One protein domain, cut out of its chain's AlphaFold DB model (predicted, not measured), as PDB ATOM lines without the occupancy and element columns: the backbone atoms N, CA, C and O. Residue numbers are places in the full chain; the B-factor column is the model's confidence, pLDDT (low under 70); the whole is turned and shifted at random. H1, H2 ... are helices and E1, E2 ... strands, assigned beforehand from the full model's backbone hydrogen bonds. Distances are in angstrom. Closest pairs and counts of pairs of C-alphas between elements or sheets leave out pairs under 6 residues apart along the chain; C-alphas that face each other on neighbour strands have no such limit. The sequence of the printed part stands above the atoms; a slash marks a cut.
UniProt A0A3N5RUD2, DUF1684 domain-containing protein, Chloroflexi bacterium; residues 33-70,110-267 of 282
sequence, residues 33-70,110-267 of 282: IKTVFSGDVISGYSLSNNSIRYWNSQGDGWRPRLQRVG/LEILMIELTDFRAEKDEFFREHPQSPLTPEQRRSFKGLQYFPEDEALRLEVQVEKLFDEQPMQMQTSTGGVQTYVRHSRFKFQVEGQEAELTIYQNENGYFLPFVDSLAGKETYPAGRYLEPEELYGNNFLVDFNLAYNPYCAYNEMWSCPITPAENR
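This is residues 33 to 70 and 110 to 267 of the 282 residues of the protein "DUF1684 domain-containing protein" of Chloroflexi bacterium (UniProt A0A3N5RUD2). Two strongly twisted four-stranded sheets stand at opposite sides of a rounded body, with parts of two long unnamed stretches, residues 211 to 237 and 243 to 267, between them. The first sheet, E1 to E4, has the long helix H1 loosely over one face; the second, E6 to E9, is built on long E7 and E8, and the small ribbon of E5 and E10 lies near E7. The printed part has 196 residues, with two named helices and ten named strands in the order E1 E2 E3 E4 H1 H2 E5 E6 E7 E8 E9 E10. The sheets run E1 E2 E3 E4, E6 E7 E8 E9 and E5 E10, each antiparallel; the class is mixed, with under half of the residues in named elements. The whole is compact, with a radius of gyration of the C-alphas of 16.6 A and spans of 44 by 43 by 36 A.

E1, residues 33 to 38, begins at C-alpha 33 (-92.485, 71.172, 12.864). E2 is residues 41 to 48, 22.9 A long, E3 51 to 56 and E4 62 to 68. After the cut, H1, residues 110 to 130, spans 30.0 A from C-alpha 110 (-94.655, 44.427, 15.013). H2 is residues 138 to 143, E5 157 to 161 and E6 171 to 174. E7, residues 180 to 193, spans 31.6 A and bends by 76 degrees at residue 184. E8 is residues 196 to 205, 30.0 A long, and E9 208 to 210. E10, residues 238 to 242, ends at C-alpha 242 (-81.799, 49.149, 13.465).

E1 to E4 form a meander, each strand the antiparallel neighbour of the one before; N 36 and O 43 of E1 and E2 are 2.8 A apart, within hydrogen-bond range. H1 is on this sheet, in two layers, helix on one face, at a height over the sheet of 9.8 A. H2 is close to H1 but not clearly touching, the closest C-alphas, Arg 129 and Arg 141, 5.8 A apart. E6 to E9 form another meander; E7 pairs with E6 over residues 180 to 183 and with E8 over 184 to 193, where N 191 and O 198 are 2.9 A apart. In E5 and E10, N 158 and O 241 are 2.8 A apart. In H1 every O i to N i+4 pair is within hydrogen-bond range; in H2 0 of 2 are, and 2 of 3 O i to N i+3 pairs.

The C-alphas farthest apart, Arg 142 and Phe 166, are 48.6 A apart. Residues 71 to 109 are not printed; C-alphas 70 and 110 are 18.2 A apart. The links H2 to E5 and E9 to E10 are long. Confidence is low at residues 33 to 70, 110 to 112, 114 to 115 and 167 to 168.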
ATOM      1  N   ILE A  33     -93.884  70.927  13.228       44.12
ATOM      2  CA  ILE A  33     -92.485  71.172  12.864       44.12
ATOM      3  C   ILE A  33     -92.009  72.402  13.647       44.12
ATOM      4  O   ILE A  33     -92.576  73.487  13.505       44.12
ATOM      5  N   LYS A  34     -90.976  72.259  14.487       44.75
ATOM      6  CA  LYS A  34     -90.322  73.401  15.147       44.75
ATOM      7  C   LYS A  34     -88.855  73.495  14.756       44.75
ATOM      8  O   LYS A  34     -88.108  72.531  14.886       44.75
ATOM      9  N   THR A  35     -88.449  74.693  14.352       38.69
ATOM     10  CA  THR A  35     -87.093  75.009  13.894       38.69
ATOM     11  C   THR A  35     -86.354  75.823  14.954       38.69
ATOM     12  O   THR A  35     -86.897  76.785  15.497       38.69
ATOM     13  N   VAL A  36     -85.111  75.446  15.250       37.47
ATOM     14  CA  VAL A  36     -84.204  76.118  16.185       37.47
ATOM     15  C   VAL A  36     -82.925  76.510  15.446       37.47
ATOM     16  O   VAL A  36     -82.262  75.678  14.824       37.47
ATOM     17  N   PHE A  37     -82.568  77.787  15.547       29.16
ATOM     18  CA  PHE A  37     -81.360  78.359  14.954       29.16
ATOM     19  C   PHE A  37     -80.255  78.477  16.014       29.16
ATOM     20  O   PHE A  37     -80.482  79.067  17.074       29.16
ATOM     21  N   SER A  38     -79.063  77.944  15.736       29.28
ATOM     22  CA  SER A  38     -77.852  78.162  16.540       29.28
ATOM     23  C   SER A  38     -76.637  78.331  15.620       29.28
ATOM     24  O   SER A  38     -76.123  77.362  15.067       29.28
ATOM     25  N   GLY A  39     -76.192  79.576  15.416       42.38
ATOM     26  CA  GLY A  39     -75.157  79.890  14.420       42.38
ATOM     27  C   GLY A  39     -75.624  79.582  12.991       42.38
ATOM     28  O   GLY A  39     -76.790  79.820  12.674       42.38
ATOM     29  N   ASP A  40     -74.743  79.008  12.165       28.73
ATOM     30  CA  ASP A  40     -75.067  78.523  10.807       28.73
ATOM     31  C   ASP A  40     -75.802  77.167  10.810       28.73
ATOM     32  O   ASP A  40     -76.188  76.650   9.761       28.73
ATOM     33  N   VAL A  41     -76.018  76.573  11.991       36.06
ATOM     34  CA  VAL A  41     -76.709  75.293  12.143       36.06
ATOM     35  C   VAL A  41     -78.194  75.542  12.387       36.06
ATOM     36  O   VAL A  41     -78.629  75.993  13.450       36.06
ATOM     37  N   ILE A  42     -79.000  75.188  11.392       41.56
ATOM     38  CA  ILE A  42     -80.440  74.996  11.544       41.56
ATOM     39  C   ILE A  42     -80.670  73.548  11.966       41.56
ATOM     40  O   ILE A  42     -80.245  72.609  11.283       41.56
ATOM     41  N   SER A  43     -81.342  73.389  13.099       46.66
ATOM     42  CA  SER A  43     -81.841  72.110  13.585       46.66
ATOM     43  C   SER A  43     -83.346  72.218  13.764       46.66
ATOM     44  O   SER A  43     -83.864  73.293  14.059       46.66
ATOM     45  N   GLY A  44     -84.081  71.138  13.577       48.25
ATOM     46  CA  GLY A  44     -85.504  71.160  13.869       48.25
ATOM     47  C   GLY A  44     -86.013  69.796  14.258       48.25
ATOM     48  O   GLY A  44     -85.282  68.809  14.161       48.25
ATOM     49  N   TYR A  45     -87.239  69.777  14.767       48.06
ATOM     50  CA  TYR A  45     -87.905  68.541  15.112       48.06
ATOM     51  C   TYR A  45     -89.356  68.478  14.653       48.06
ATOM     52  O   TYR A  45     -90.054  69.495  14.617       48.06
ATOM     53  N   SER A  46     -89.797  67.264  14.333       45.97
ATOM     54  CA  SER A  46     -91.198  66.923  14.098       45.97
ATOM     55  C   SER A  46     -91.713  66.108  15.275       45.97
ATOM     56  O   SER A  46     -91.001  65.252  15.811       45.97
ATOM     57  N   LEU A  47     -92.941  66.411  15.689       44.03
ATOM     58  CA  LEU A  47     -93.696  65.617  16.649       44.03
ATOM     59  C   LEU A  47     -94.707  64.765  15.884       44.03
ATOM     60  O   LEU A  47     -95.711  65.288  15.398       44.03
ATOM     61  N   SER A  48     -94.463  63.461  15.831       47.38
ATOM     62  CA  SER A  48     -95.418  62.464  15.350       47.38
ATOM     63  C   SER A  48     -95.368  61.226  16.237       47.38
ATOM     64  O   SER A  48     -94.310  60.856  16.758       47.38
ATOM     65  N   ASN A  49     -96.544  60.640  16.492       41.59
ATOM     66  CA  ASN A  49     -96.721  59.373  17.208       41.59
ATOM     67  C   ASN A  49     -95.780  59.179  18.412       41.59
ATOM     68  O   ASN A  49     -95.147  58.143  18.580       41.59
ATOM     69  N   ASN A  50     -95.725  60.191  19.291       38.22
ATOM     70  CA  ASN A  50     -95.011  60.132  20.570       38.22
ATOM     71  C   ASN A  50     -93.463  60.069  20.462       38.22
ATOM     72  O   ASN A  50     -92.792  59.674  21.423       38.22
ATOM     73  N   SER A  51     -92.907  60.490  19.318       42.25
ATOM     74  CA  SER A  51     -91.467  60.592  19.047       42.25
ATOM     75  C   SER A  51     -91.056  62.014  18.622       42.25
ATOM     76  O   SER A  51     -91.844  62.746  18.020       42.25
ATOM     77  N   ILE A  52     -89.832  62.425  18.979       48.22
ATOM     78  CA  ILE A  52     -89.204  63.686  18.534       48.22
ATOM     79  C   ILE A  52     -88.121  63.336  17.520       48.22
ATOM     80  O   ILE A  52     -87.068  62.856  17.931       48.22
ATOM     81  N   ARG A  53     -88.357  63.606  16.233       59.12
ATOM     82  CA  ARG A  53     -87.405  63.319  15.140       59.12
ATOM     83  C   ARG A  53     -86.624  64.568  14.777       59.12
ATOM     84  O   ARG A  53     -87.246  65.616  14.674       59.12
ATOM     85  N   TYR A  54     -85.308  64.470  14.590       52.41
ATOM     86  CA  TYR A  54     -84.425  65.626  14.403       52.41
ATOM     87  C   TYR A  54     -83.867  65.695  12.978       52.41
ATOM     88  O   TYR A  54     -83.547  64.685  12.368       52.41
ATOM     89  N   TRP A  55     -83.642  66.898  12.464       56.25
ATOM     90  CA  TRP A  55     -82.750  67.111  11.321       56.25
ATOM     91  C   TRP A  55     -81.675  68.118  11.702       56.25
ATOM     92  O   TRP A  55     -81.935  69.056  12.461       56.25
ATOM     93  N   ASN A  56     -80.463  67.919  11.185       52.44
ATOM     94  CA  ASN A  56     -79.392  68.899  11.277       52.44
ATOM     95  C   ASN A  56     -78.929  69.299   9.868       52.44
ATOM     96  O   ASN A  56     -79.130  68.591   8.883       52.44
ATOM     97  N   SER A  57     -78.348  70.486   9.778       45.16
ATOM     98  CA  SER A  57     -77.837  71.075   8.536       45.16
ATOM     99  C   SER A  57     -76.334  70.873   8.354       45.16
ATOM    100  O   SER A  57     -75.769  71.424   7.417       45.16
ATOM    101  N   GLN A  58     -75.680  70.063   9.197       50.88
ATOM    102  CA  GLN A  58     -74.230  69.827   9.100       50.88
ATOM    103  C   GLN A  58     -73.814  69.011   7.862       50.88
ATOM    104  O   GLN A  58     -72.631  68.787   7.646       50.88
ATOM    105  N   GLY A  59     -74.762  68.624   7.001       50.75
ATOM    106  CA  GLY A  59     -74.481  67.902   5.759       50.75
ATOM    107  C   GLY A  59     -74.387  66.386   5.926       50.75
ATOM    108  O   GLY A  59     -74.298  65.671   4.932       50.75
ATOM    109  N   ASP A  60     -74.475  65.890   7.162       53.47
ATOM    110  CA  ASP A  60     -74.348  64.462   7.473       53.47
ATOM    111  C   ASP A  60     -75.646  63.672   7.219       53.47
ATOM    112  O   ASP A  60     -75.619  62.445   7.203       53.47
ATOM    113  N   GLY A  61     -76.780  64.350   7.015       55.12
ATOM    114  CA  GLY A  61     -78.050  63.731   6.633       55.12
ATOM    115  C   GLY A  61     -79.239  64.024   7.552       55.12
ATOM    116  O   GLY A  61     -79.153  64.762   8.533       55.12
ATOM    117  N   TRP A  62     -80.383  63.433   7.204       59.34
ATOM    118  CA  TRP A  62     -81.602  63.449   8.016       59.34
ATOM    119  C   TRP A  62     -81.441  62.392   9.121       59.34
ATOM    120  O   TRP A  62     -81.198  61.229   8.794       59.34
ATOM    121  N   ARG A  63     -81.544  62.779  10.403       62.34
ATOM    122  CA  ARG A  63     -81.161  61.925  11.542       62.34
ATOM    123  C   ARG A  63     -82.377  61.314  12.255       62.34
ATOM    124  O   ARG A  63     -83.101  62.030  12.954       62.34
ATOM    125  N   PRO A  64     -82.599  59.991  12.190       49.31
ATOM    126  CA  PRO A  64     -83.540  59.320  13.080       49.31
ATOM    127  C   PRO A  64     -83.072  59.440  14.534       49.31
ATOM    128  O   PRO A  64     -82.297  58.627  15.019       49.31
ATOM    129  N   ARG A  65     -83.584  60.410  15.295       47.66
ATOM    130  CA  ARG A  65     -83.684  60.211  16.746       47.66
ATOM    131  C   ARG A  65     -85.115  59.839  17.052       47.66
ATOM    132  O   ARG A  65     -86.008  60.650  16.868       47.66
ATOM    133  N   LEU A  66     -85.341  58.623  17.523       43.53
ATOM    134  CA  LEU A  66     -86.599  58.250  18.151       43.53
ATOM    135  C   LEU A  66     -86.417  58.440  19.654       43.53
ATOM    136  O   LEU A  66     -86.097  57.505  20.378       43.53
ATOM    137  N   GLN A  67     -86.593  59.660  20.166       37.84
ATOM    138  CA  GLN A  67     -86.835  59.780  21.605       37.84
ATOM    139  C   GLN A  67     -88.246  59.259  21.877       37.84
ATOM    140  O   GLN A  67     -89.213  60.000  21.700       37.84
ATOM    141  N   ARG A  68     -88.380  57.994  22.300       35.66
ATOM    142  CA  ARG A  68     -89.652  57.500  22.845       35.66
ATOM    143  C   ARG A  68     -89.986  58.334  24.077       35.66
ATOM    144  O   ARG A  68     -89.334  58.206  25.115       35.66
ATOM    145  N   VAL A  69     -91.019  59.169  23.998       31.08
ATOM    146  CA  VAL A  69     -91.609  59.771  25.195       31.08
ATOM    147  C   VAL A  69     -92.210  58.617  25.994       31.08
ATOM    148  O   VAL A  69     -93.204  58.018  25.587       31.08
ATOM    149  N   GLY A  70     -91.551  58.234  27.088       25.16
ATOM    150  CA  GLY A  70     -91.891  57.049  27.868       25.16
ATOM    151  C   GLY A  70     -93.318  57.085  28.413       25.16
ATOM    152  O   GLY A  70     -93.553  57.553  29.526       25.16
ATOM    153  N   LEU A 110     -95.125  44.384  16.395       68.69
ATOM    154  CA  LEU A 110     -94.655  44.427  15.013       68.69
ATOM    155  C   LEU A 110     -95.495  45.368  14.154       68.69
ATOM    156  O   LEU A 110     -94.934  46.187  13.441       68.69
ATOM    157  N   GLU A 111     -96.823  45.326  14.281       64.81
ATOM    158  CA  GLU A 111     -97.693  46.296  13.609       64.81
ATOM    159  C   GLU A 111     -97.360  47.732  14.025       64.81
ATOM    160  O   GLU A 111     -97.232  48.598  13.167       64.81
ATOM    161  N   ILE A 112     -97.161  47.991  15.322       66.69
ATOM    162  CA  ILE A 112     -96.800  49.330  15.815       66.69
ATOM    163  C   ILE A 112     -95.446  49.790  15.253       66.69
ATOM    164  O   ILE A 112     -95.335  50.937  14.828       66.69
ATOM    165  N   LEU A 113     -94.432  48.919  15.233       70.75
ATOM    166  CA  LEU A 113     -93.101  49.244  14.706       70.75
ATOM    167  C   LEU A 113     -93.131  49.504  13.196       70.75
ATOM    168  O   LEU A 113     -92.561  50.491  12.731       70.75
ATOM    169  N   MET A 114     -93.853  48.678  12.442       67.56
ATOM    170  CA  MET A 114     -93.988  48.847  10.996       67.56
ATOM    171  C   MET A 114     -94.741  50.137  10.646       67.56
ATOM    172  O   MET A 114     -94.380  50.830   9.691       67.56
ATOM    173  N   ILE A 115     -95.752  50.511  11.441       67.19
ATOM    174  CA  ILE A 115     -96.425  51.815  11.329       67.19
ATOM    175  C   ILE A 115     -95.426  52.949  11.605       67.19
ATOM    176  O   ILE A 115     -95.326  53.879  10.809       67.19
ATOM    177  N   GLU A 116     -94.624  52.845  12.667       79.38
ATOM    178  CA  GLU A 116     -93.620  53.854  13.027       79.38
ATOM    179  C   GLU A 116     -92.574  54.069  11.916       79.38
ATOM    180  O   GLU A 116     -92.250  55.219  11.589       79.38
ATOM    181  N   LEU A 117     -92.085  52.986  11.300       85.62
ATOM    182  CA  LEU A 117     -91.136  53.022  10.183       85.62
ATOM    183  C   LEU A 117     -91.770  53.544   8.886       85.62
ATOM    184  O   LEU A 117     -91.118  54.233   8.100       85.62
ATOM    185  N   THR A 118     -93.041  53.238   8.641       87.81
ATOM    186  CA  THR A 118     -93.752  53.754   7.463       87.81
ATOM    187  C   THR A 118     -93.959  55.263   7.575       87.81
ATOM    188  O   THR A 118     -93.610  55.996   6.649       87.81
ATOM    189  N   ASP A 119     -94.421  55.742   8.735       84.38
ATOM    190  CA  ASP A 119     -94.576  57.174   9.023       84.38
ATOM    191  C   ASP A 119     -93.235  57.909   8.915       84.38
ATOM    192  O   ASP A 119     -93.147  59.032   8.429       84.38
ATOM    193  N   PHE A 120     -92.160  57.256   9.349       84.62
ATOM    194  CA  PHE A 120     -90.791  57.739   9.200       84.62
ATOM    195  C   PHE A 120     -90.377  57.994   7.760       84.62
ATOM    196  O   PHE A 120     -89.906  59.085   7.433       84.62
ATOM    197  N   ARG A 121     -90.568  57.001   6.896       92.12
ATOM    198  CA  ARG A 121     -90.222  57.115   5.478       92.12
ATOM    199  C   ARG A 121     -91.069  58.196   4.801       92.12
ATOM    200  O   ARG A 121     -90.527  59.011   4.061       92.12
ATOM    201  N   ALA A 122     -92.359  58.273   5.136       89.31
ATOM    202  CA  ALA A 122     -93.269  59.284   4.601       89.31
ATOM    203  C   ALA A 122     -92.868  60.721   4.985       89.31
ATOM    204  O   ALA A 122     -92.825  61.598   4.122       89.31
ATOM    205  N   GLU A 123     -92.522  60.965   6.251       85.19
ATOM    206  CA  GLU A 123     -92.051  62.279   6.709       85.19
ATOM    207  C   GLU A 123     -90.735  62.687   6.049       85.19
ATOM    208  O   GLU A 123     -90.538  63.854   5.702       85.19
ATOM    209  N   LYS A 124     -89.821  61.730   5.863       88.12
ATOM    210  CA  LYS A 124     -88.562  61.991   5.170       88.12
ATOM    211  C   LYS A 124     -88.803  62.341   3.704       88.12
ATOM    212  O   LYS A 124     -88.233  63.314   3.217       88.12
ATOM    213  N   ASP A 125     -89.689  61.621   3.023       92.38
ATOM    214  CA  ASP A 125     -90.078  61.938   1.649       92.38
ATOM    215  C   ASP A 125     -90.732  63.321   1.541       92.38
ATOM    216  O   ASP A 125     -90.440  64.078   0.614       92.38
ATOM    217  N   GLU A 126     -91.592  63.694   2.487       89.19
ATOM    218  CA  GLU A 126     -92.168  65.040   2.544       89.19
ATOM    219  C   GLU A 126     -91.087  66.111   2.739       89.19
ATOM    220  O   GLU A 126     -91.061  67.099   2.002       89.19
ATOM    221  N   PHE A 127     -90.136  65.891   3.654       86.94
ATOM    222  CA  PHE A 127     -89.003  66.796   3.850       86.94
ATOM    223  C   PHE A 127     -88.188  66.969   2.562       86.94
ATOM    224  O   PHE A 127     -87.896  68.097   2.164       86.94
ATOM    225  N   PHE A 128     -87.849  65.870   1.884       90.75
ATOM    226  CA  PHE A 128     -87.081  65.904   0.638       90.75
ATOM    227  C   PHE A 128     -87.845  66.635  -0.476       90.75
ATOM    228  O   PHE A 128     -87.238  67.358  -1.272       90.75
ATOM    229  N   ARG A 129     -89.174  66.504  -0.511       91.81
ATOM    230  CA  ARG A 129     -90.025  67.125  -1.528       91.81
ATOM    231  C   ARG A 129     -90.258  68.611  -1.298       91.81
ATOM    232  O   ARG A 129     -90.176  69.376  -2.257       91.81
ATOM    233  N   GLU A 130     -90.539  69.020  -0.063       86.56
ATOM    234  CA  GLU A 130     -91.107  70.340   0.244       86.56
ATOM    235  C   GLU A 130     -90.137  71.268   0.986       86.56
ATOM    236  O   GLU A 130     -90.137  72.484   0.759       86.56
ATOM    237  N   HIS A 131     -89.251  70.733   1.825       85.38
ATOM    238  CA  HIS A 131     -88.501  71.562   2.762       85.38
ATOM    239  C   HIS A 131     -87.405  72.404   2.069       85.38
ATOM    240  O   HIS A 131     -86.689  71.896   1.201       85.38
ATOM    241  N   PRO A 132     -87.194  73.681   2.455       84.25
ATOM    242  CA  PRO A 132     -86.134  74.526   1.884       84.25
ATOM    243  C   PRO A 132     -84.712  73.983   2.075       84.25
ATOM    244  O   PRO A 132     -83.824  74.311   1.300       84.25
ATOM    245  N   GLN A 133     -84.503  73.155   3.101       81.88
ATOM    246  CA  GLN A 133     -83.222  72.492   3.384       81.88
ATOM    247  C   GLN A 133     -83.140  71.060   2.838       81.88
ATOM    248  O   GLN A 133     -82.308  70.281   3.299       81.88
ATOM    249  N   SER A 134     -84.028  70.689   1.915       88.50
ATOM    250  CA  SER A 134     -83.902  69.421   1.200       88.50
ATOM    251  C   SER A 134     -82.511  69.318   0.555       88.50
ATOM    252  O   SER A 134     -82.022  70.313   0.011       88.50
ATOM    253  N   PRO A 135     -81.861  68.140   0.589       89.38
ATOM    254  CA  PRO A 135     -80.582  67.950  -0.087       89.38
ATOM    255  C   PRO A 135     -80.731  67.875  -1.613       89.38
ATOM    256  O   PRO A 135     -79.730  67.988  -2.319       89.38
ATOM    257  N   LEU A 136     -81.956  67.691  -2.120       91.75
ATOM    258  CA  LEU A 136     -82.250  67.608  -3.546       91.75
ATOM    259  C   LEU A 136     -82.085  68.972  -4.230       91.75
ATOM    260  O   LEU A 136     -82.515  70.007  -3.719       91.75
ATOM    261  N   THR A 137     -81.528  68.956  -5.436       90.94
ATOM    262  CA  THR A 137     -81.520  70.117  -6.337       90.94
ATOM    263  C   THR A 137     -82.947  70.515  -6.747       90.94
ATOM    264  O   THR A 137     -83.861  69.680  -6.714       90.94
ATOM    265  N   PRO A 138     -83.180  71.776  -7.163       90.69
ATOM    266  CA  PRO A 138     -84.481  72.204  -7.679       90.69
ATOM    267  C   PRO A 138     -85.006  71.324  -8.821       90.69
ATOM    268  O   PRO A 138     -86.210  71.094  -8.911       90.69
ATOM    269  N   GLU A 139     -84.117  70.820  -9.675       91.06
ATOM    270  CA  GLU A 139     -84.428  69.926 -10.789       91.06
ATOM    271  C   GLU A 139     -84.906  68.562 -10.279       91.06
ATOM    272  O   GLU A 139     -86.011  68.144 -10.625       91.06
ATOM    273  N   GLN A 140     -84.143  67.927  -9.380       93.31
ATOM    274  CA  GLN A 140     -84.514  66.646  -8.760       93.31
ATOM    275  C   GLN A 140     -85.848  66.739  -8.007       93.31
ATOM    276  O   GLN A 140     -86.674  65.830  -8.083       93.31
ATOM    277  N   ARG A 141     -86.115  67.852  -7.308       91.81
ATOM    278  CA  ARG A 141     -87.376  68.047  -6.566       91.81
ATOM    279  C   ARG A 141     -88.616  68.023  -7.458       91.81
ATOM    280  O   ARG A 141     -89.675  67.619  -6.990       91.81
ATOM    281  N   ARG A 142     -88.513  68.434  -8.728       90.75
ATOM    282  CA  ARG A 142     -89.659  68.466  -9.658       90.75
ATOM    283  C   ARG A 142     -90.127  67.068 -10.061       90.75
ATOM    284  O   ARG A 142     -91.323  66.874 -10.276       90.75
ATOM    285  N   SER A 143     -89.209  66.110 -10.175       90.81
ATOM    286  CA  SER A 143     -89.509  64.719 -10.540       90.81
ATOM    287  C   SER A 143     -89.603  63.778  -9.335       90.81
ATOM    288  O   SER A 143     -90.159  62.691  -9.476       90.81
ATOM    289  N   PHE A 144     -89.153  64.199  -8.149       94.88
ATOM    290  CA  PHE A 144     -89.079  63.370  -6.945       94.88
ATOM    291  C   PHE A 144     -90.410  62.694  -6.561       94.88
ATOM    292  O   PHE A 144     -91.406  63.347  -6.228       94.88
ATOM    293  N   LYS A 145     -90.416  61.355  -6.564       93.31
ATOM    294  CA  LYS A 145     -91.576  60.525  -6.186       93.31
ATOM    295  C   LYS A 145     -91.492  59.931  -4.783       93.31
ATOM    296  O   LYS A 145     -92.512  59.476  -4.280       93.31
ATOM    297  N   GLY A 146     -90.332  60.013  -4.145       94.00
ATOM    298  CA  GLY A 146     -90.035  59.356  -2.875       94.00
ATOM    299  C   GLY A 146     -88.691  58.642  -2.950       94.00
ATOM    300  O   GLY A 146     -88.192  58.348  -4.040       94.00
ATOM    301  N   LEU A 147     -88.089  58.395  -1.795       95.75
ATOM    302  CA  LEU A 147     -86.882  57.595  -1.665       95.75
ATOM    303  C   LEU A 147     -87.213  56.106  -1.814       95.75
ATOM    304  O   LEU A 147     -88.321  55.648  -1.533       95.75
ATOM    305  N   GLN A 148     -86.230  55.329  -2.265       96.94
ATOM    306  CA  GLN A 148     -86.364  53.881  -2.366       96.94
ATOM    307  C   GLN A 148     -85.804  53.199  -1.118       96.94
ATOM    308  O   GLN A 148     -84.697  53.497  -0.671       96.94
ATOM    309  N   TYR A 149     -86.546  52.222  -0.604       97.12
ATOM    310  CA  TYR A 149     -86.192  51.465   0.592       97.12
ATOM    311  C   TYR A 149     -86.272  49.964   0.329       97.12
ATOM    312  O   TYR A 149     -87.065  49.502  -0.494       97.12
ATOM    313  N   PHE A 150     -85.489  49.191   1.074       97.88
ATOM    314  CA  PHE A 150     -85.773  47.771   1.240       97.88
ATOM    315  C   PHE A 150     -87.050  47.569   2.083       97.88
ATOM    316  O   PHE A 150     -87.397  48.431   2.911       97.88
ATOM    317  N   PRO A 151     -87.758  46.435   1.903       96.06
ATOM    318  CA  PRO A 151     -88.756  45.985   2.869       96.06
ATOM    319  C   PRO A 151     -88.172  45.957   4.285       96.06
ATOM    320  O   PRO A 151     -86.965  45.790   4.451       96.06
ATOM    321  N   GLU A 152     -89.018  46.153   5.295       94.06
ATOM    322  CA  GLU A 152     -88.582  46.005   6.683       94.06
ATOM    323  C   GLU A 152     -88.097  44.574   6.940       94.06
ATOM    324  O   GLU A 152     -88.746  43.606   6.536       94.06
ATOM    325  N   ASP A 153     -86.963  44.457   7.625       94.44
ATOM    326  CA  ASP A 153     -86.408  43.192   8.081       94.44
ATOM    327  C   ASP A 153     -86.205  43.240   9.602       94.44
ATOM    328  O   ASP A 153     -85.344  43.958  10.117       94.44
ATOM    329  N   GLU A 154     -86.993  42.452  10.337       91.75
ATOM    330  CA  GLU A 154     -86.889  42.334  11.796       91.75
ATOM    331  C   GLU A 154     -85.557  41.726  12.249       91.75
ATOM    332  O   GLU A 154     -85.066  42.061  13.328       91.75
ATOM    333  N   ALA A 155     -84.950  40.843  11.448       94.06
ATOM    334  CA  ALA A 155     -83.617  40.319  11.741       94.06
ATOM    335  C   ALA A 155     -82.546  41.413  11.576       94.06
ATOM    336  O   ALA A 155     -81.479  41.321  12.175       94.06
ATOM    337  N   LEU A 156     -82.873  42.450  10.792       96.31
ATOM    338  CA  LEU A 156     -82.209  43.745  10.605       96.31
ATOM    339  C   LEU A 156     -82.140  44.641  11.859       96.31
ATOM    340  O   LEU A 156     -81.378  45.612  11.892       96.31
ATOM    341  N   ARG A 157     -82.957  44.347  12.878       95.81
ATOM    342  CA  ARG A 157     -83.141  45.175  14.074       95.81
ATOM    343  C   ARG A 157     -82.515  44.510  15.295       95.81
ATOM    344  O   ARG A 157     -83.127  43.680  15.967       95.81
ATOM    345  N   LEU A 158     -81.280  44.891  15.596       96.06
ATOM    346  CA  LEU A 158     -80.422  44.183  16.536       96.06
ATOM    347  C   LEU A 158     -80.336  44.900  17.885       96.06
ATOM    348  O   LEU A 158     -79.992  46.076  17.949       96.06
ATOM    349  N   GLU A 159     -80.558  44.169  18.975       96.81
ATOM    350  CA  GLU A 159     -80.070  44.567  20.298       96.81
ATOM    351  C   GLU A 159     -78.704  43.907  20.507       96.81
ATOM    352  O   GLU A 159     -78.608  42.687  20.666       96.81
ATOM    353  N   VAL A 160     -77.637  44.703  20.440       96.94
ATOM    354  CA  VAL A 160     -76.251  44.220  20.460       96.94
ATOM    355  C   VAL A 160     -75.550  44.636  21.738       96.94
ATOM    356  O   VAL A 160     -75.631  45.789  22.156       96.94
ATOM    357  N   GLN A 161     -74.812  43.705  22.334       97.25
ATOM    358  CA  GLN A 161     -73.855  44.039  23.379       97.25
ATOM    359  C   GLN A 161     -72.584  44.590  22.732       97.25
ATOM    360  O   GLN A 161     -72.071  44.008  21.774       97.25
ATOM    361  N   VAL A 162     -72.072  45.701  23.260       96.94
ATOM    362  CA  VAL A 162     -70.895  46.368  22.702       96.94
ATOM    363  C   VAL A 162     -69.671  46.200  23.599       96.94
ATOM    364  O   VAL A 162     -69.752  46.250  24.828       96.94
ATOM    365  N   GLU A 163     -68.511  46.054  22.972       95.62
ATOM    366  CA  GLU A 163     -67.210  46.173  23.619       95.62
ATOM    367  C   GLU A 163     -66.752  47.628  23.505       95.62
ATOM    368  O   GLU A 163     -66.527  48.132  22.402       95.62
ATOM    369  N   LYS A 164     -66.643  48.325  24.641       93.12
ATOM    370  CA  LYS A 164     -66.102  49.689  24.683       93.12
ATOM    371  C   LYS A 164     -64.638  49.657  24.259       93.12
ATOM    372  O   LYS A 164     -63.859  48.849  24.760       93.12
ATOM    373  N   LEU A 165     -64.277  50.549  23.349       89.94
ATOM    374  CA  LEU A 165     -62.894  50.722  22.940       89.94
ATOM    375  C   LEU A 165     -62.262  51.709  23.922       89.94
ATOM    376  O   LEU A 165     -62.736  52.827  24.075       89.94
ATOM    377  N   PHE A 166     -61.209  51.285  24.618       72.31
ATOM    378  CA  PHE A 166     -60.511  52.111  25.616       72.31
ATOM    379  C   PHE A 166     -59.651  53.226  24.993       72.31
ATOM    380  O   PHE A 166     -58.882  53.882  25.692       72.31
ATOM    381  N   ASP A 167     -59.763  53.421  23.679       66.56
ATOM    382  CA  ASP A 167     -59.023  54.410  22.912       66.56
ATOM    383  C   ASP A 167     -59.928  55.611  22.605       66.56
ATOM    384  O   ASP A 167     -60.526  55.720  21.536       66.56
ATOM    385  N   GLU A 168     -60.046  56.515  23.581       67.94
ATOM    386  CA  GLU A 168     -60.761  57.791  23.428       67.94
ATOM    387  C   GLU A 168     -59.984  58.806  22.570       67.94
ATOM    388  O   GLU A 168     -60.355  59.981  22.518       67.94
ATOM    389  N   GLN A 169     -58.893  58.401  21.904       82.94
ATOM    390  CA  GLN A 169     -58.133  59.325  21.074       82.94
ATOM    391  C   GLN A 169     -58.999  59.826  19.910       82.94
ATOM    392  O   GLN A 169     -59.536  59.024  19.133       82.94
ATOM    393  N   PRO A 170     -59.134  61.156  19.757       89.81
ATOM    394  CA  PRO A 170     -59.839  61.727  18.628       89.81
ATOM    395  C   PRO A 170     -59.209  61.277  17.310       89.81
ATOM    396  O   PRO A 170     -58.001  61.382  17.102       89.81
ATOM    397  N   MET A 171     -60.047  60.814  16.393       90.81
ATOM    398  CA  MET A 171     -59.691  60.517  15.016       90.81
ATOM    399  C   MET A 171     -60.350  61.515  14.069       90.81
ATOM    400  O   MET A 171     -61.486  61.948  14.273       90.81
ATOM    401  N   GLN A 172     -59.640  61.847  12.997       91.81
ATOM    402  CA  GLN A 172     -60.174  62.669  11.919       91.81
ATOM    403  C   GLN A 172     -60.751  61.767  10.832       91.81
ATOM    404  O   GLN A 172     -60.031  60.975  10.221       91.81
ATOM    405  N   MET A 173     -62.049  61.892  10.581       92.06
ATOM    406  CA  MET A 173     -62.693  61.340   9.396       92.06
ATOM    407  C   MET A 173     -62.638  62.377   8.282       92.06
ATOM    408  O   MET A 173     -63.148  63.485   8.444       92.06
ATOM    409  N   GLN A 174     -62.022  62.026   7.155       92.00
ATOM    410  CA  GLN A 174     -62.046  62.862   5.955       92.00
ATOM    411  C   GLN A 174     -63.476  63.004   5.433       92.00
ATOM    412  O   GLN A 174     -64.271  62.076   5.573       92.00
ATOM    413  N   THR A 175     -63.797  64.136   4.814       89.38
ATOM    414  CA  THR A 175     -65.093  64.354   4.168       89.38
ATOM    415  C   THR A 175     -64.989  64.320   2.646       89.38
ATOM    416  O   THR A 175     -63.910  64.495   2.078       89.38
ATOM    417  N   SER A 176     -66.120  64.120   1.967       84.00
ATOM    418  CA  SER A 176     -66.224  64.085   0.498       84.00
ATOM    419  C   SER A 176     -65.672  65.329  -0.210       84.00
ATOM    420  O   SER A 176     -65.205  65.226  -1.338       84.00
ATOM    421  N   THR A 177     -65.687  66.493   0.443       84.25
ATOM    422  CA  THR A 177     -65.187  67.765  -0.110       84.25
ATOM    423  C   THR A 177     -63.747  68.087   0.309       84.25
ATOM    424  O   THR A 177     -63.259  69.185   0.044       84.25
ATOM    425  N   GLY A 178     -63.050  67.151   0.967       84.25
ATOM    426  CA  GLY A 178     -61.659  67.309   1.408       84.25
ATOM    427  C   GLY A 178     -61.481  67.935   2.796       84.25
ATOM    428  O   GLY A 178     -60.351  68.186   3.209       84.25
ATOM    429  N   GLY A 179     -62.574  68.176   3.525       89.50
ATOM    430  CA  GLY A 179     -62.542  68.583   4.928       89.50
ATOM    431  C   GLY A 179     -62.297  67.410   5.881       89.50
ATOM    432  O   GLY A 179     -62.031  66.278   5.468       89.50
ATOM    433  N   VAL A 180     -62.413  67.679   7.183       90.25
ATOM    434  CA  VAL A 180     -62.344  66.657   8.236       90.25
ATOM    435  C   VAL A 180     -63.401  66.902   9.309       90.25
ATOM    436  O   VAL A 180     -63.727  68.045   9.619       90.25
ATOM    437  N   GLN A 181     -63.909  65.824   9.897       89.94
ATOM    438  CA  GLN A 181     -64.722  65.842  11.111       89.94
ATOM    439  C   GLN A 181     -64.060  64.981  12.192       89.94
ATOM    440  O   GLN A 181     -63.470  63.939  11.899       89.94
ATOM    441  N   THR A 182     -64.165  65.409  13.449       91.88
ATOM    442  CA  THR A 182     -63.542  64.721  14.586       91.88
ATOM    443  C   THR A 182     -64.537  63.782  15.259       91.88
ATOM    444  O   THR A 182     -65.630  64.196  15.642       91.88
ATOM    445  N   TYR A 183     -64.125  62.531  15.443       93.12
ATOM    446  CA  TYR A 183     -64.876  61.488  16.137       93.12
ATOM    447  C   TYR A 183     -63.957  60.725  17.091       93.12
ATOM    448  O   TYR A 183     -62.743  60.753  16.937       93.12
ATOM    449  N   VAL A 184     -64.524  59.987  18.038       94.31
ATOM    450  CA  VAL A 184     -63.819  58.944  18.795       94.31
ATOM    451  C   VAL A 184     -64.373  57.575  18.415       94.31
ATOM    452  O   VAL A 184     -65.563  57.443  18.112       94.31
ATOM    453  N   ARG A 185     -63.522  56.546  18.430       95.50
ATOM    454  CA  ARG A 185     -63.963  55.147  18.333       95.50
ATOM    455  C   ARG A 185     -64.553  54.748  19.677       95.50
ATOM    456  O   ARG A 185     -63.824  54.544  20.634       95.50
ATOM    457  N   HIS A 186     -65.872  54.662  19.762       95.06
ATOM    458  CA  HIS A 186     -66.547  54.485  21.043       95.06
ATOM    459  C   HIS A 186     -66.636  53.012  21.455       95.06
ATOM    460  O   HIS A 186     -66.285  52.628  22.573       95.06
ATOM    461  N   SER A 187     -67.136  52.163  20.562       96.12
ATOM    462  CA  SER A 187     -67.357  50.750  20.862       96.12
ATOM    463  C   SER A 187     -67.468  49.921  19.594       96.12
ATOM    464  O   SER A 187     -67.861  50.447  18.558       96.12
ATOM    465  N   ARG A 188     -67.208  48.619  19.677       97.12
ATOM    466  CA  ARG A 188     -67.442  47.668  18.583       97.12
ATOM    467  C   ARG A 188     -68.460  46.608  18.969       97.12
ATOM    468  O   ARG A 188     -68.620  46.298  20.149       97.12
ATOM    469  N   PHE A 189     -69.127  46.034  17.980       98.12
ATOM    470  CA  PHE A 189     -70.030  44.909  18.182       98.12
ATOM    471  C   PHE A 189     -69.965  43.942  17.010       98.12
ATOM    472  O   PHE A 189     -69.703  44.330  15.871       98.12
ATOM    473  N   LYS A 190     -70.240  42.676  17.314       98.19
ATOM    474  CA  LYS A 190     -70.335  41.599  16.336       98.19
ATOM    475  C   LYS A 190     -71.781  41.181  16.157       98.19
ATOM    476  O   LYS A 190     -72.558  41.194  17.110       98.19
ATOM    477  N   PHE A 191     -72.129  40.775  14.949       97.69
ATOM    478  CA  PHE A 191     -73.449  40.259  14.618       97.69
ATOM    479  C   PHE A 191     -73.355  39.232  13.490       97.69
ATOM    480  O   PHE A 191     -72.294  39.009  12.908       97.69
ATOM    481  N   GLN A 192     -74.473  38.567  13.219       96.25
ATOM    482  CA  GLN A 192     -74.601  37.580  12.156       96.25
ATOM    483  C   GLN A 192     -75.649  38.068  11.165       96.25
ATOM    484  O   GLN A 192     -76.741  38.464  11.565       96.25
ATOM    485  N   VAL A 193     -75.334  38.002   9.878       94.50
ATOM    486  CA  VAL A 193     -76.281  38.267   8.793       94.50
ATOM    487  C   VAL A 193     -76.089  37.208   7.721       94.50
ATOM    488  O   VAL A 193     -74.963  36.892   7.345       94.50
ATOM    489  N   GLU A 194     -77.190  36.588   7.291       91.62
ATOM    490  CA  GLU A 194     -77.171  35.479   6.324       91.62
ATOM    491  C   GLU A 194     -76.169  34.355   6.699       91.62
ATOM    492  O   GLU A 194     -75.561  33.721   5.839       91.62
ATOM    493  N   GLY A 195     -75.977  34.107   8.003       92.94
ATOM    494  CA  GLY A 195     -75.060  33.085   8.530       92.94
ATOM    495  C   GLY A 195     -73.567  33.447   8.487       92.94
ATOM    496  O   GLY A 195     -72.731  32.568   8.694       92.94
ATOM    497  N   GLN A 196     -73.226  34.706   8.204       96.50
ATOM    498  CA  GLN A 196     -71.854  35.216   8.189       96.50
ATOM    499  C   GLN A 196     -71.616  36.202   9.339       96.50
ATOM    500  O   GLN A 196     -72.432  37.095   9.583       96.50
ATOM    501  N   GLU A 197     -70.471  36.062  10.016       97.00
ATOM    502  CA  GLU A 197     -70.049  36.996  11.065       97.00
ATOM    503  C   GLU A 197     -69.638  38.338  10.453       97.00
ATOM    504  O   GLU A 197     -68.880  38.396   9.481       97.00
ATOM    505  N   ALA A 198     -70.116  39.417  11.061       97.94
ATOM    506  CA  ALA A 198     -69.775  40.789  10.733       97.94
ATOM    507  C   ALA A 198     -69.454  41.571  12.011       97.94
ATOM    508  O   ALA A 198     -69.942  41.249  13.095       97.94
ATOM    509  N   GLU A 199     -68.632  42.607  11.878       98.38
ATOM    510  CA  GLU A 199     -68.240  43.496  12.970       98.38
ATOM    511  C   GLU A 199     -68.344  44.943  12.489       98.38
ATOM    512  O   GLU A 199     -68.006  45.243  11.345       98.38
ATOM    513  N   LEU A 200     -68.827  45.830  13.358       98.56
ATOM    514  CA  LEU A 200     -68.860  47.267  13.112       98.56
ATOM    515  C   LEU A 200     -68.406  48.039  14.351       98.56
ATOM    516  O   LEU A 200     -68.616  47.616  15.490       98.56
ATOM    517  N   THR A 201     -67.828  49.211  14.106       97.88
ATOM    518  CA  THR A 201     -67.432  50.187  15.123       97.88
ATOM    519  C   THR A 201     -68.417  51.352  15.150       97.88
ATOM    520  O   THR A 201     -68.680  51.981  14.127       97.88
ATOM    521  N   ILE A 202     -68.944  51.658  16.333       97.06
ATOM    522  CA  ILE A 202     -69.718  52.863  16.624       97.06
ATOM    523  C   ILE A 202     -68.734  53.987  16.942       97.06
ATOM    524  O   ILE A 202     -67.850  53.837  17.791       97.06
ATOM    525  N   TYR A 203     -68.921  55.124  16.287       95.06
ATOM    526  CA  TYR A 203     -68.183  56.351  16.544       95.06
ATOM    527  C   TYR A 203     -69.043  57.325  17.339       95.06
ATOM    528  O   TYR A 203     -70.270  57.222  17.360       95.06
ATOM    529  N   GLN A 204     -68.402  58.278  18.003       92.75
ATOM    530  CA  GLN A 204     -69.098  59.310  18.761       92.75
ATOM    531  C   GLN A 204     -68.438  60.670  18.558       92.75
ATOM    532  O   GLN A 204     -67.218  60.773  18.454       92.75
ATOM    533  N   ASN A 205     -69.251  61.719  18.535       89.12
ATOM    534  CA  ASN A 205     -68.811  63.097  18.726       89.12
ATOM    535  C   ASN A 205     -69.808  63.841  19.635       89.12
ATOM    536  O   ASN A 205     -70.683  63.234  20.258       89.12
ATOM    537  N   GLU A 206     -69.685  65.164  19.713       84.31
ATOM    538  CA  GLU A 206     -70.584  66.033  20.485       84.31
ATOM    539  C   GLU A 206     -72.065  65.939  20.074       84.31
ATOM    540  O   GLU A 206     -72.948  66.210  20.889       84.31
ATOM    541  N   ASN A 207     -72.350  65.490  18.847       80.88
ATOM    542  CA  ASN A 207     -73.703  65.335  18.313       80.88
ATOM    543  C   ASN A 207     -74.321  63.956  18.609       80.88
ATOM    544  O   ASN A 207     -75.520  63.766  18.392       80.88
ATOM    545  N   GLY A 208     -73.542  63.003  19.132       88.12
ATOM    546  CA  GLY A 208     -74.005  61.671  19.522       88.12
ATOM    547  C   GLY A 208     -73.286  60.535  18.800       88.12
ATOM    548  O   GLY A 208     -72.144  60.682  18.362       88.12
ATOM    549  N   TYR A 209     -73.958  59.385  18.727       92.88
ATOM    550  CA  TYR A 209     -73.437  58.174  18.097       92.88
ATOM    551  C   TYR A 209     -73.596  58.213  16.584       92.88
ATOM    552  O   TYR A 209     -74.586  58.720  16.067       92.88
ATOM    553  N   PHE A 210     -72.619  57.648  15.891       94.31
ATOM    554  CA  PHE A 210     -72.536  57.636  14.443       94.31
ATOM    555  C   PHE A 210     -71.996  56.288  13.968       94.31
ATOM    556  O   PHE A 210     -70.933  55.842  14.403       94.31
ATOM    557  N   LEU A 211     -72.733  55.634  13.075       97.25
ATOM    558  CA  LEU A 211     -72.379  54.341  12.502       97.25
ATOM    559  C   LEU A 211     -72.371  54.434  10.968       97.25
ATOM    560  O   LEU A 211     -73.355  54.068  10.322       97.25
ATOM    561  N   PRO A 212     -71.280  54.932  10.362       97.19
ATOM    562  CA  PRO A 212     -71.095  54.855   8.925       97.19
ATOM    563  C   PRO A 212     -70.688  53.437   8.539       97.19
ATOM    564  O   PRO A 212     -69.828  52.848   9.195       97.19
ATOM    565  N   PHE A 213     -71.263  52.883   7.478       98.50
ATOM    566  CA  PHE A 213     -70.893  51.561   6.983       98.50
ATOM    567  C   PHE A 213     -71.049  51.445   5.464       98.50
ATOM    568  O   PHE A 213     -71.870  52.110   4.838       98.50
ATOM    569  N   VAL A 214     -70.247  50.571   4.864       98.50
ATOM    570  CA  VAL A 214     -70.394  50.125   3.471       98.50
ATOM    571  C   VAL A 214     -70.642  48.629   3.522       98.50
ATOM    572  O   VAL A 214     -69.913  47.928   4.214       98.50
ATOM    573  N   ASP A 215     -71.637  48.132   2.800       98.44
ATOM    574  CA  ASP A 215     -71.917  46.699   2.698       98.44
ATOM    575  C   ASP A 215     -71.684  46.178   1.272       98.44
ATOM    576  O   ASP A 215     -71.362  46.946   0.360       98.44
ATOM    577  N   SER A 216     -71.803  44.866   1.051       97.94
ATOM    578  CA  SER A 216     -71.463  44.264  -0.250       97.94
ATOM    579  C   SER A 216     -72.425  44.614  -1.394       97.94
ATOM    580  O   SER A 216     -72.156  44.266  -2.553       97.94
ATOM    581  N   LEU A 217     -73.516  45.325  -1.091       97.88
ATOM    582  CA  LEU A 217     -74.469  45.866  -2.060       97.88
ATOM    583  C   LEU A 217     -74.099  47.261  -2.578       97.88
ATOM    584  O   LEU A 217     -74.765  47.757  -3.494       97.88
ATOM    585  N   ALA A 218     -73.053  47.887  -2.031       97.44
ATOM    586  CA  ALA A 218     -72.628  49.223  -2.427       97.44
ATOM    587  C   ALA A 218     -72.302  49.291  -3.929       97.44
ATOM    588  O   ALA A 218     -71.553  48.469  -4.462       97.44
ATOM    589  N   GLY A 219     -72.898  50.267  -4.619       95.25
ATOM    590  CA  GLY A 219     -72.796  50.445  -6.070       95.25
ATOM    591  C   GLY A 219     -73.628  49.476  -6.910       95.25
ATOM    592  O   GLY A 219     -73.526  49.502  -8.133       95.25
ATOM    593  N   LYS A 220     -74.450  48.633  -6.275       96.31
ATOM    594  CA  LYS A 220     -75.413  47.747  -6.947       96.31
ATOM    595  C   LYS A 220     -76.840  48.062  -6.524       96.31
ATOM    596  O   LYS A 220     -77.683  48.327  -7.368       96.31
ATOM    597  N   GLU A 221     -77.097  48.033  -5.217       97.38
ATOM    598  CA  GLU A 221     -78.422  48.292  -4.639       97.38
ATOM    599  C   GLU A 221     -78.399  49.466  -3.644       97.38
ATOM    600  O   GLU A 221     -79.436  50.083  -3.409       97.38
ATOM    601  N   THR A 222     -77.231  49.796  -3.078       97.81
ATOM    602  CA  THR A 222     -77.031  50.871  -2.088       97.81
ATOM    603  C   THR A 222     -75.964  51.868  -2.545       97.81
ATOM    604  O   THR A 222     -75.168  51.575  -3.443       97.81
ATOM    605  N   TYR A 223     -75.941  53.059  -1.934       95.69
ATOM    606  CA  TYR A 223     -75.019  54.133  -2.314       95.69
ATOM    607  C   TYR A 223     -73.537  53.691  -2.221       95.69
ATOM    608  O   TYR A 223     -73.130  53.165  -1.180       95.69
ATOM    609  N   PRO A 224     -72.699  53.909  -3.262       94.31
ATOM    610  CA  PRO A 224     -71.325  53.392  -3.313       94.31
ATOM    611  C   PRO A 224     -70.418  53.783  -2.139       94.31
ATOM    612  O   PRO A 224     -69.556  52.998  -1.740       94.31
ATOM    613  N   ALA A 225     -70.578  54.991  -1.586       91.75
ATOM    614  CA  ALA A 225     -69.728  55.470  -0.491       91.75
ATOM    615  C   ALA A 225     -70.205  55.015   0.904       91.75
ATOM    616  O   ALA A 225     -69.503  55.238   1.896       91.75
ATOM    617  N   GLY A 226     -71.354  54.336   0.974       95.25
ATOM    618  CA  GLY A 226     -71.921  53.785   2.199       95.25
ATOM    619  C   GLY A 226     -73.163  54.511   2.694       95.25
ATOM    620  O   GLY A 226     -73.660  55.455   2.086       95.25
ATOM    621  N   ARG A 227     -73.674  54.036   3.820       97.44
ATOM    622  CA  ARG A 227     -74.869  54.536   4.495       97.44
ATOM    623  C   ARG A 227     -74.544  54.812   5.949       97.44
ATOM    624  O   ARG A 227     -73.552  54.311   6.478       97.44
ATOM    625  N   TYR A 228     -75.381  55.613   6.582       95.75
ATOM    626  CA  TYR A 228     -75.244  55.996   7.978       95.75
ATOM    627  C   TYR A 228     -76.405  55.461   8.804       95.75
ATOM    628  O   TYR A 228     -77.480  55.163   8.282       95.75
ATOM    629  N   LEU A 229     -76.163  55.343  10.105       94.75
ATOM    630  CA  LEU A 229     -77.150  55.024  11.122       94.75
ATOM    631  C   LEU A 229     -76.739  55.706  12.435       94.75
ATOM    632  O   LEU A 229     -75.546  55.801  12.735       94.75
ATOM    633  N   GLU A 230     -77.709  56.136  13.236       90.44
ATOM    634  CA  GLU A 230     -77.513  56.529  14.634       90.44
ATOM    635  C   GLU A 230     -77.997  55.414  15.568       90.44
ATOM    636  O   GLU A 230     -79.200  55.285  15.802       90.44
ATOM    637  N   PRO A 231     -77.086  54.604  16.136       92.25
ATOM    638  CA  PRO A 231     -77.452  53.620  17.147       92.25
ATOM    639  C   PRO A 231     -78.040  54.275  18.404       92.25
ATOM    640  O   PRO A 231     -77.536  55.298  18.882       92.25
ATOM    641  N   GLU A 232     -79.062  53.652  18.988       90.50
ATOM    642  CA  GLU A 232     -79.641  54.075  20.268       90.50
ATOM    643  C   GLU A 232     -78.959  53.314  21.410       90.50
ATOM    644  O   GLU A 232     -78.967  52.084  21.446       90.50
ATOM    645  N   GLU A 233     -78.358  54.039  22.355       91.38
ATOM    646  CA  GLU A 233     -77.797  53.425  23.560       91.38
ATOM    647  C   GLU A 233     -78.924  52.897  24.457       91.38
ATOM    648  O   GLU A 233     -79.856  53.618  24.820       91.38
ATOM    649  N   LEU A 234     -78.815  51.626  24.835       92.88
ATOM    650  CA  LEU A 234     -79.691  50.946  25.782       92.88
ATOM    651  C   LEU A 234     -78.968  50.746  27.124       92.88
ATOM    652  O   LEU A 234     -77.799  51.077  27.318       92.88
ATOM    653  N   TYR A 235     -79.663  50.145  28.085       87.81
ATOM    654  CA  TYR A 235     -79.072  49.818  29.379       87.81
ATOM    655  C   TYR A 235     -78.030  48.693  29.281       87.81
ATOM    656  O   TYR A 235     -78.222  47.701  28.576       87.81
ATOM    657  N   GLY A 236     -76.965  48.803  30.081       87.00
ATOM    658  CA  GLY A 236     -76.019  47.708  30.316       87.00
ATOM    659  C   GLY A 236     -75.049  47.436  29.165       87.00
ATOM    660  O   GLY A 236     -74.797  46.273  28.866       87.00
ATOM    661  N   ASN A 237     -74.497  48.487  28.544       89.75
ATOM    662  CA  ASN A 237     -73.602  48.399  27.377       89.75
ATOM    663  C   ASN A 237     -74.252  47.707  26.171       89.75
ATOM    664  O   ASN A 237     -73.576  47.020  25.404       89.75
ATOM    665  N   ASN A 238     -75.561  47.877  26.017       94.31
ATOM    666  CA  ASN A 238     -76.277  47.414  24.843       94.31
ATOM    667  C   ASN A 238     -76.630  48.601  23.957       94.31
ATOM    668  O   ASN A 238     -76.825  49.710  24.449       94.31
ATOM    669  N   PHE A 239     -76.736  48.356  22.663       96.50
ATOM    670  CA  PHE A 239     -77.215  49.314  21.682       96.50
ATOM    671  C   PHE A 239     -78.321  48.678  20.855       96.50
ATOM    672  O   PHE A 239     -78.252  47.496  20.519       96.50
ATOM    673  N   LEU A 240     -79.326  49.472  20.506       95.81
ATOM    674  CA  LEU A 240     -80.242  49.148  19.431       95.81
ATOM    675  C   LEU A 240     -79.631  49.653  18.120       95.81
ATOM    676  O   LEU A 240     -79.435  50.853  17.925       95.81
ATOM    677  N   VAL A 241     -79.340  48.715  17.226       97.31
ATOM    678  CA  VAL A 241     -78.843  48.946  15.871       97.31
ATOM    679  C   VAL A 241     -79.927  48.479  14.909       97.31
ATOM    680  O   VAL A 241     -80.082  47.285  14.666       97.31
ATOM    681  N   ASP A 242     -80.708  49.425  14.396       96.38
ATOM    682  CA  ASP A 242     -81.799  49.149  13.465       96.38
ATOM    683  C   ASP A 242     -81.416  49.554  12.038       96.38
ATOM    684  O   ASP A 242     -81.532  50.718  11.649       96.38
ATOM    685  N   PHE A 243     -80.951  48.592  11.235       98.06
ATOM    686  CA  PHE A 243     -80.554  48.867   9.853       98.06
ATOM    687  C   PHE A 243     -81.734  49.281   8.961       98.06
ATOM    688  O   PHE A 243     -81.504  49.836   7.887       98.06
ATOM    689  N   ASN A 244     -82.992  49.100   9.390       96.88
ATOM    690  CA  ASN A 244     -84.157  49.603   8.652       96.88
ATOM    691  C   ASN A 244     -84.214  51.133   8.606       96.88
ATOM    692  O   ASN A 244     -84.870  51.691   7.721       96.88
ATOM    693  N   LEU A 245     -83.500  51.789   9.526       94.81
ATOM    694  CA  LEU A 245     -83.327  53.237   9.607       94.81
ATOM    695  C   LEU A 245     -82.036  53.724   8.931       94.81
ATOM    696  O   LEU A 245     -81.773  54.925   8.937       94.81
ATOM    697  N   ALA A 246     -81.232  52.825   8.349       97.06
ATOM    698  CA  ALA A 246     -80.015  53.218   7.650       97.06
ATOM    699  C   ALA A 246     -80.350  54.105   6.444       97.06
ATOM    700  O   ALA A 246     -81.234  53.781   5.646       97.06
ATOM    701  N   TYR A 247     -79.622  55.208   6.298       95.19
ATOM    702  CA  TYR A 247     -79.915  56.237   5.308       95.19
ATOM    703  C   TYR A 247     -78.687  56.634   4.489       95.19
ATOM    704  O   TYR A 247     -77.543  56.489   4.926       95.19
ATOM    705  N   ASN A 248     -78.921  57.154   3.285       94.94
ATOM    706  CA  ASN A 248     -77.857  57.691   2.453       94.94
ATOM    707  C   ASN A 248     -77.429  59.078   2.958       94.94
ATOM    708  O   ASN A 248     -78.286  59.908   3.289       94.94
ATOM    709  N   PRO A 249     -76.121  59.375   2.962       92.56
ATOM    710  CA  PRO A 249     -75.622  60.702   3.302       92.56
ATOM    711  C   PRO A 249     -76.076  61.754   2.274       92.56
ATOM    712  O   PRO A 249     -76.370  61.411   1.131       92.56
ATOM    713  N   TYR A 250     -76.111  63.048   2.622       90.81
ATOM    714  CA  TYR A 250     -76.639  64.069   1.696       90.81
ATOM    715  C   TYR A 250     -75.864  64.201   0.376       90.81
ATOM    716  O   TYR A 250     -76.461  64.469  -0.665       90.81
ATOM    717  N   CYS A 251     -74.564  63.920   0.390       89.69
ATOM    718  CA  CYS A 251     -73.724  63.829  -0.808       89.69
ATOM    719  C   CYS A 251     -74.155  62.731  -1.788       89.69
ATOM    720  O   CYS A 251     -73.777  62.803  -2.949       89.69
ATOM    721  N   ALA A 252     -74.957  61.748  -1.361       91.06
ATOM    722  CA  ALA A 252     -75.569  60.784  -2.273       91.06
ATOM    723  C   ALA A 252     -76.639  61.407  -3.177       91.06
ATOM    724  O   ALA A 252     -76.999  60.829  -4.192       91.06
ATOM    725  N   TYR A 253     -77.167  62.571  -2.797       91.44
ATOM    726  CA  TYR A 253     -78.205  63.278  -3.539       91.44
ATOM    727  C   TYR A 253     -77.644  64.492  -4.285       91.44
ATOM    728  O   TYR A 253     -78.094  64.804  -5.388       91.44
ATOM    729  N   ASN A 254     -76.665  65.170  -3.680       87.44
ATOM    730  CA  ASN A 254     -76.059  66.391  -4.196       87.44
ATOM    731  C   ASN A 254     -74.607  66.527  -3.705       87.44
ATOM    732  O   ASN A 254     -74.354  66.671  -2.510       87.44
ATOM    733  N   GLU A 255     -73.654  66.526  -4.633       82.50
ATOM    734  CA  GLU A 255     -72.210  66.513  -4.352       82.50
ATOM    735  C   GLU A 255     -71.695  67.745  -3.589       82.50
ATOM    736  O   GLU A 255     -70.599  67.710  -3.032       82.50
ATOM    737  N   MET A 256     -72.481  68.826  -3.509       81.88
ATOM    738  CA  MET A 256     -72.106  70.018  -2.741       81.88
ATOM    739  C   MET A 256     -72.053  69.776  -1.223       81.88
ATOM    740  O   MET A 256     -71.503  70.599  -0.491       81.88
ATOM    741  N   TRP A 257     -72.614  68.666  -0.733       82.38
ATOM    742  CA  TRP A 257     -72.589  68.322   0.685       82.38
ATOM    743  C   TRP A 257     -71.293  67.612   1.094       82.38
ATOM    744  O   TRP A 257     -70.809  66.688   0.439       82.38
ATOM    745  N   SER A 258     -70.755  68.027   2.240       83.75
ATOM    746  CA  SER A 258     -69.544  67.465   2.837       83.75
ATOM    747  C   SER A 258     -69.890  66.358   3.832       83.75
ATOM    748  O   SER A 258     -70.231  66.655   4.974       83.75
ATOM    749  N   CYS A 259     -69.740  65.095   3.439       86.19
ATOM    750  CA  CYS A 259     -70.083  63.948   4.285       86.19
ATOM    751  C   CYS A 259     -68.846  63.181   4.770       86.19
ATOM    752  O   CYS A 259     -67.928  62.983   3.968       86.19
ATOM    753  N   PRO A 260     -68.827  62.668   6.013       89.62
ATOM    754  CA  PRO A 260     -67.771  61.778   6.501       89.62
ATOM    755  C   PRO A 260     -67.564  60.514   5.649       89.62
ATOM    756  O   PRO A 260     -68.487  59.747   5.373       89.62
ATOM    757  N   ILE A 261     -66.327  60.231   5.265       91.00
ATOM    758  CA  ILE A 261     -65.985  59.014   4.531       91.00
ATOM    759  C   ILE A 261     -65.983  57.829   5.497       91.00
ATOM    760  O   ILE A 261     -65.295  57.845   6.517       91.00
ATOM    761  N   THR A 262     -66.720  56.776   5.134       94.38
ATOM    762  CA  THR A 262     -66.799  55.543   5.922       94.38
ATOM    763  C   THR A 262     -65.408  54.922   6.127       94.38
ATOM    764  O   THR A 262     -64.756  54.563   5.128       94.38
ATOM    765  N   PRO A 263     -64.966  54.744   7.390       94.69
ATOM    766  CA  PRO A 263     -63.692  54.111   7.721       94.69
ATOM    767  C   PRO A 263     -63.578  52.681   7.188       94.69
ATOM    768  O   PRO A 263     -64.579  51.996   6.970       94.69
ATOM    769  N   ALA A 264     -62.345  52.223   6.966       95.38
ATOM    770  CA  ALA A 264     -62.081  50.925   6.348       95.38
ATOM    771  C   ALA A 264     -62.604  49.751   7.192       95.38
ATOM    772  O   ALA A 264     -63.094  48.773   6.633       95.38
ATOM    773  N   GLU A 265     -62.546  49.870   8.521       95.62
ATOM    774  CA  GLU A 265     -63.034  48.863   9.465       95.62
ATOM    775  C   GLU A 265     -64.555  48.647   9.404       95.62
ATOM    776  O   GLU A 265     -65.019  47.556   9.713       95.62
ATOM    777  N   ASN A 266     -65.325  49.630   8.924       98.06
ATOM    778  CA  ASN A 266     -66.778  49.527   8.768       98.06
ATOM    779  C   ASN A 266     -67.207  49.170   7.330       98.06
ATOM    780  O   ASN A 266     -68.307  49.508   6.883       98.06
ATOM    781  N   ARG A 267     -66.336  48.491   6.575       98.06
ATOM    782  CA  ARG A 267     -66.640  47.970   5.234       98.06
ATOM    783  C   ARG A 267     -66.891  46.467   5.299       98.06
ATOM    784  O   ARG A 267     -65.968  45.659   5.382       98.06
TER     785      ARG A 267